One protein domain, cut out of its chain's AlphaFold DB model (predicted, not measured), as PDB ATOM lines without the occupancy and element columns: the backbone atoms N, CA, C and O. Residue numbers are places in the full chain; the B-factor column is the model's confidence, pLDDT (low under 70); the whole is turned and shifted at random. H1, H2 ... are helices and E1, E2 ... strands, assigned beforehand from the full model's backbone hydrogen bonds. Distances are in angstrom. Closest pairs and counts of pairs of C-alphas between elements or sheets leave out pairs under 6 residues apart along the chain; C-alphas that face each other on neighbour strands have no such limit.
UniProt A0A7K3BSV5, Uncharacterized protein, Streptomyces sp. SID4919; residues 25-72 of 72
ATOM      1  N   PRO A  25     317.550 212.233 229.977       66.38
ATOM      2  CA  PRO A  25     316.776 211.737 228.851       66.38
ATOM      3  C   PRO A  25     316.525 210.250 229.066       66.38
ATOM      4  O   PRO A  25     317.430 209.419 228.982       66.38
ATOM      5  N   THR A  26     315.316 209.911 229.464       65.44
ATOM      6  CA  THR A  26     314.850 208.539 229.632       65.44
ATOM      7  C   THR A  26     313.362 208.600 229.382       65.44
ATOM      8  O   THR A  26     312.686 209.439 229.971       65.44
ATOM      9  N   ALA A  27     312.868 207.727 228.507       63.28
ATOM     10  CA  ALA A  27     311.443 207.552 228.295       63.28
ATOM     11  C   ALA A  27     310.860 206.831 229.520       63.28
ATOM     12  O   ALA A  27     310.666 205.619 229.499       63.28
ATOM     13  N   GLY A  28     310.667 207.561 230.620       64.62
ATOM     14  CA  GLY A  28     309.841 207.071 231.718       64.62
ATOM     15  C   GLY A  28     308.383 207.083 231.272       64.62
ATOM     16  O   GLY A  28     307.995 207.887 230.419       64.62
ATOM     17  N   LEU A  29     307.570 206.190 231.819       71.94
ATOM     18  CA  LEU A  29     306.136 206.212 231.574       71.94
ATOM     19  C   LEU A  29     305.465 207.091 232.632       71.94
ATOM     20  O   LEU A  29     305.925 207.232 233.758       71.94
ATOM     21  N   GLY A  30     304.364 207.735 232.283       75.38
ATOM     22  CA  GLY A  30     303.563 208.377 233.312       75.38
ATOM     23  C   GLY A  30     302.272 208.965 232.796       75.38
ATOM     24  O   GLY A  30     301.985 208.975 231.594       75.38
ATOM     25  N   TYR A  31     301.464 209.416 233.747       76.56
ATOM     26  CA  TYR A  31     300.119 209.891 233.480       76.56
ATOM     27  C   TYR A  31     300.134 211.347 233.005       76.56
ATOM     28  O   TYR A  31     300.521 212.265 233.731       76.56
ATOM     29  N   ARG A  32     299.707 211.570 231.761       73.62
ATOM     30  CA  ARG A  32     299.663 212.899 231.143       73.62
ATOM     31  C   ARG A  32     298.360 213.618 231.490       73.62
ATOM     32  O   ARG A  32     297.322 212.998 231.711       73.62
ATOM     33  N   ALA A  33     298.377 214.949 231.403       73.25
ATOM     34  CA  ALA A  33     297.180 215.781 231.576       73.25
ATOM     35  C   ALA A  33     296.045 215.455 230.579       73.25
ATOM     36  O   ALA A  33     294.892 215.789 230.830       73.25
ATOM     37  N   SER A  34     296.354 214.776 229.467       79.38
ATOM     38  CA  SER A  34     295.377 214.251 228.502       79.38
ATOM     39  C   SER A  34     294.549 213.069 229.023       79.38
ATOM     40  O   SER A  34     293.650 212.617 228.321       79.38
ATOM     41  N   GLY A  35     294.851 212.549 230.216       80.44
ATOM     42  CA  GLY A  35     294.166 211.396 230.795       80.44
ATOM     43  C   GLY A  35     294.664 210.049 230.266       80.44
ATOM     44  O   GLY A  35     293.919 209.073 230.260       80.44
ATOM     45  N   SER A  36     295.903 209.991 229.772       82.12
ATOM     46  CA  SER A  36     296.500 208.784 229.199       82.12
ATOM     47  C   SER A  36     297.936 208.583 229.675       82.12
ATOM     48  O   SER A  36     298.651 209.551 229.943       82.12
ATOM     49  N   TYR A  37     298.370 207.322 229.739       77.94
ATOM     50  CA  TYR A  37     299.780 206.989 229.924       77.94
ATOM     51  C   TYR A  37     300.561 207.253 228.637       77.94
ATOM     52  O   TYR A  37     300.085 206.988 227.531       77.94
ATOM     53  N   GLY A  38     301.771 207.776 228.780       78.12
ATOM     54  CA  GLY A  38     302.706 207.931 227.678       78.12
ATOM     55  C   GLY A  38     304.097 208.275 228.183       78.12
ATOM     56  O   GLY A  38     304.312 208.412 229.383       78.12
ATOM     57  N   GLU A  39     305.027 208.438 227.252       78.06
ATOM     58  CA  GLU A  39     306.404 208.801 227.581       78.06
ATOM     59  C   GLU A  39     306.466 210.192 228.226       78.06
ATOM     60  O   GLU A  39     305.773 211.128 227.807       78.06
ATOM     61  N   ILE A  40     307.301 210.328 229.241       76.06
ATOM     62  CA  ILE A  40     307.632 211.583 229.896       76.06
ATOM     63  C   ILE A  40     309.139 211.762 229.743       76.06
ATOM     64  O   ILE A  40     309.892 210.819 229.960       76.06
ATOM     65  N   ASP A  41     309.572 212.956 229.338       73.69
ATOM     66  CA  ASP A  41     310.984 213.293 229.147       73.69
ATOM     67  C   ASP A  41     311.206 214.793 229.431       73.69
ATOM     68  O   ASP A  41     310.460 215.620 228.891       73.69
ATOM     69  N   PRO A  42     312.194 215.186 230.262       72.69
ATOM     70  CA  PRO A  42     313.083 214.348 231.074       72.69
ATOM     71  C   PRO A  42     312.465 213.935 232.413       72.69
ATOM     72  O   PRO A  42     311.665 214.668 233.004       72.69
ATOM     73  N   VAL A  43     312.891 212.773 232.919       76.44
ATOM     74  CA  VAL A  43     312.371 212.169 234.158       76.44
ATOM     75  C   VAL A  43     313.418 212.200 235.258       76.44
ATOM     76  O   VAL A  43     314.603 211.942 235.026       76.44
ATOM     77  N   CYS A  44     312.979 212.518 236.477       77.00
ATOM     78  CA  CYS A  44     313.830 212.449 237.657       77.00
ATOM     79  C   CYS A  44     314.225 210.999 237.964       77.00
ATOM     80  O   CYS A  44     313.385 210.206 238.376       77.00
ATOM     81  N   THR A  45     315.515 210.685 237.878       69.50
ATOM     82  CA  THR A  45     316.065 209.344 238.168       69.50
ATOM     83  C   THR A  45     316.071 208.964 239.654       69.50
ATOM     84  O   THR A  45     316.449 207.851 240.006       69.50
ATOM     85  N   THR A  46     315.710 209.896 240.542       68.94
ATOM     86  CA  THR A  46     315.699 209.693 242.003       68.94
ATOM     87  C   THR A  46     314.292 209.736 242.592       68.94
ATOM     88  O   THR A  46     314.003 208.998 243.526       68.94
ATOM     89  N   CYS A  47     313.423 210.604 242.064       62.19
ATOM     90  CA  CYS A  47     312.057 210.775 242.567       62.19
ATOM     91  C   CYS A  47     311.018 209.993 241.754       62.19
ATOM     92  O   CYS A  47     309.922 209.785 242.260       62.19
ATOM     93  N   GLY A  48     311.339 209.622 240.508       57.78
ATOM     94  CA  GLY A  48     310.488 208.817 239.640       57.78
ATOM     95  C   GLY A  48     311.106 207.447 239.393       57.78
ATOM     96  O   GLY A  48     312.325 207.316 239.261       57.78
ATOM     97  N   THR A  49     310.264 206.421 239.353       53.66
ATOM     98  CA  THR A  49     310.655 205.101 238.858       53.66
ATOM     99  C   THR A  49     310.755 205.156 237.325       53.66
ATOM    100  O   THR A  49     310.126 206.010 236.699       53.66
ATOM    101  N   PRO A  50     311.554 204.283 236.683       56.41
ATOM    102  CA  PRO A  50     311.580 204.153 235.220       56.41
ATOM    103  C   PRO A  50     310.237 203.693 234.613       56.41
ATOM    104  O   PRO A  50     310.111 203.663 233.391       56.41
ATOM    105  N   ASP A  51     309.254 203.368 235.457       58.03
ATOM    106  CA  ASP A  51     307.932 202.858 235.100       58.03
ATOM    107  C   ASP A  51     306.864 203.962 235.233       58.03
ATOM    108  O   ASP A  51     307.120 205.087 234.827       58.03
ATOM    109  N   GLU A  52     305.665 203.663 235.745       58.56
ATOM    110  CA  GLU A  52     304.460 204.517 235.696       58.56
ATOM    111  C   GLU A  52     304.466 205.780 236.584       58.56
ATOM    112  O   GLU A  52     303.560 206.611 236.465       58.56
ATOM    113  N   ASP A  53     305.506 205.966 237.403       68.88
ATOM    114  CA  ASP A  53     305.659 207.101 238.323       68.88
ATOM    115  C   ASP A  53     306.758 208.085 237.886       68.88
ATOM    116  O   ASP A  53     307.378 208.765 238.713       68.88
ATOM    117  N   GLY A  54     307.039 208.171 236.583       72.69
ATOM    118  CA  GLY A  54     307.998 209.133 236.057       72.69
ATOM    119  C   GLY A  54     307.630 210.569 236.448       72.69
ATOM    120  O   GLY A  54     306.612 211.106 236.015       72.69
ATOM    121  N   ILE A  55     308.471 211.226 237.255       78.19
ATOM    122  CA  ILE A  55     308.274 212.629 237.634       78.19
ATOM    123  C   ILE A  55     308.858 213.543 236.542       78.19
ATOM    124  O   ILE A  55     310.088 213.573 236.396       78.19
ATOM    125  N   PRO A  56     308.023 214.304 235.800       78.56
ATOM    126  CA  PRO A  56     308.494 215.224 234.772       78.56
ATOM    127  C   PRO A  56     309.257 216.403 235.371       78.56
ATOM    128  O   PRO A  56     308.980 216.858 236.485       78.56
ATOM    129  N   TRP A  57     310.145 216.982 234.567       77.62
ATOM    130  CA  TRP A  57     310.592 218.350 234.793       77.62
ATOM    131  C   TRP A  57     309.529 219.377 234.340       77.62
ATOM    132  O   TRP A  57     308.982 219.226 233.246       77.62
ATOM    133  N   PRO A  58     309.297 220.477 235.086       81.75
ATOM    134  CA  PRO A  58     309.825 220.768 236.419       81.75
ATOM    135  C   PRO A  58     309.147 219.909 237.494       81.75
ATOM    136  O   PRO A  58     307.923 219.821 237.552       81.75
ATOM    137  N   CYS A  59     309.947 219.304 238.376       80.56
ATOM    138  CA  CYS A  59     309.423 218.451 239.439       80.56
ATOM    139  C   CYS A  59     308.871 219.275 240.625       80.56
ATOM    140  O   CYS A  59     309.235 220.448 240.784       80.56
ATOM    141  N   PRO A  60     308.056 218.676 241.519       81.44
ATOM    142  CA  PRO A  60     307.472 219.376 242.668       81.44
ATOM    143  C   PRO A  60     308.492 220.116 243.547       81.44
ATOM    144  O   PRO A  60     308.207 221.210 244.033       81.44
ATOM    145  N   THR A  61     309.701 219.570 243.702       81.00
ATOM    146  CA  THR A  61     310.791 220.208 244.456       81.00
ATOM    147  C   THR A  61     311.217 221.538 243.835       81.00
ATOM    148  O   THR A  61     311.396 222.521 244.548       81.00
ATOM    149  N   ILE A  62     311.340 221.601 242.508       83.19
ATOM    150  CA  ILE A  62     311.719 222.828 241.795       83.19
ATOM    151  C   ILE A  62     310.598 223.857 241.853       83.19
ATOM    152  O   ILE A  62     310.866 225.036 242.074       83.19
ATOM    153  N   CYS A  63     309.346 223.417 241.726       82.62
ATOM    154  CA  CYS A  63     308.191 224.295 241.896       82.62
ATOM    155  C   CYS A  63     308.158 224.918 243.303       82.62
ATOM    156  O   CYS A  63     307.925 226.119 243.432       82.62
ATOM    157  N   ALA A  64     308.450 224.137 244.349       78.88
ATOM    158  CA  ALA A  64     308.517 224.633 245.724       78.88
ATOM    159  C   ALA A  64     309.673 225.628 245.936       78.88
ATOM    160  O   ALA A  64     309.477 226.667 246.565       78.88
ATOM    161  N   LEU A  65     310.857 225.348 245.377       80.94
ATOM    162  CA  LEU A  65     312.009 226.256 245.438       80.94
ATOM    163  C   LEU A  65     311.720 227.585 244.724       80.94
ATOM    164  O   LEU A  65     311.966 228.649 245.293       80.94
ATOM    165  N   ALA A  66     311.114 227.537 243.536       80.94
ATOM    166  CA  ALA A  66     310.707 228.735 242.808       80.94
ATOM    167  C   ALA A  66     309.669 229.561 243.591       80.94
ATOM    168  O   ALA A  66     309.813 230.777 243.705       80.94
ATOM    169  N   ALA A  67     308.665 228.910 244.193       77.06
ATOM    170  CA  ALA A  67     307.675 229.574 245.047       77.06
ATOM    171  C   ALA A  67     308.297 230.200 246.311       77.06
ATOM    172  O   ALA A  67     307.799 231.209 246.808       77.06
ATOM    173  N   ALA A  68     309.407 229.642 246.801       75.56
ATOM    174  CA  ALA A  68     310.196 230.192 247.901       75.56
ATOM    175  C   ALA A  68     311.138 231.341 247.478       75.56
ATOM    176  O   ALA A  68     311.894 231.847 248.308       75.56
ATOM    177  N   GLY A  69     311.105 231.765 246.208       73.69
ATOM    178  CA  GLY A  69     311.950 232.840 245.677       73.69
ATOM    179  C   GLY A  69     313.359 232.396 245.280       73.69
ATOM    180  O   GLY A  69     314.205 233.238 244.991       73.69
ATOM    181  N   VAL A  70     313.623 231.086 245.245       71.94
ATOM    182  CA  VAL A  70     314.857 230.526 244.689       71.94
ATOM    183  C   VAL A  70     314.650 230.355 243.187       71.94
ATOM    184  O   VAL A  70     314.241 229.299 242.702       71.94
ATOM    185  N   THR A  71     314.897 231.424 242.441       66.38
ATOM    186  CA  THR A  71     314.959 231.379 240.977       66.38
ATOM    187  C   THR A  71     316.397 231.119 240.529       66.38
ATOM    188  O   THR A  71     317.342 231.495 241.233       66.38
ATOM    189  N   GLN A  72     316.562 230.468 239.371       56.22
ATOM    190  CA  GLN A  72     317.860 230.450 238.682       56.22
ATOM    191  C   GLN A  72     318.309 231.873 238.354       56.22
ATOM    192  O   GLN A  72     317.426 232.689 238.001       56.22
TER     193      GLN A  72
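This is residues 25 to 72 of the 72 residues of an uncharacterized protein of Streptomyces sp. SID4919 (UniProt A0A7K3BSV5). This domain has little regular structure: a two-strand hairpin, E1 and E2, is at one end and a short helix, H1, at the other, with a long loop that coils beside the hairpin before it reaches H1. Residues 64 to 69, of which 64 to 67 belong to H1, stick out. The 48 printed residues hold E1, E2 and H1 in that order, with 16 residues in these elements, class mixed. The whole is only just loose, close to compact, with a radius of gyration of the C-alphas of 11.7 A and spans of 33 by 22 by 14 A.

E1, residues 28 to 31, begins at C-alpha 28 (309.841, 207.071, 231.718) and is 10.3 A long. E2, residues 37 to 40, is 9.1 A long. H1, residues 60 to 67, is 10.5 A long and ends at C-alpha 67 (307.675, 229.574, 245.047).

E1 and E2 form an antiparallel hairpin, their directions 133 degrees apart. N 40 and O 28 are 2.8 A apart, within hydrogen-bond range. E1 and H1 are apart. In H1 every O i to N i+4 pair is within hydrogen-bond range.

The C-alphas farthest apart, of Ser 36 and Gly 69, are 33.0 A apart. The printed part has no cut. The link E1 to E2 is tight; E2 to H1 is long. Residues 25 to 28, 45 to 53 and 71 to 72 have pLDDT under 70.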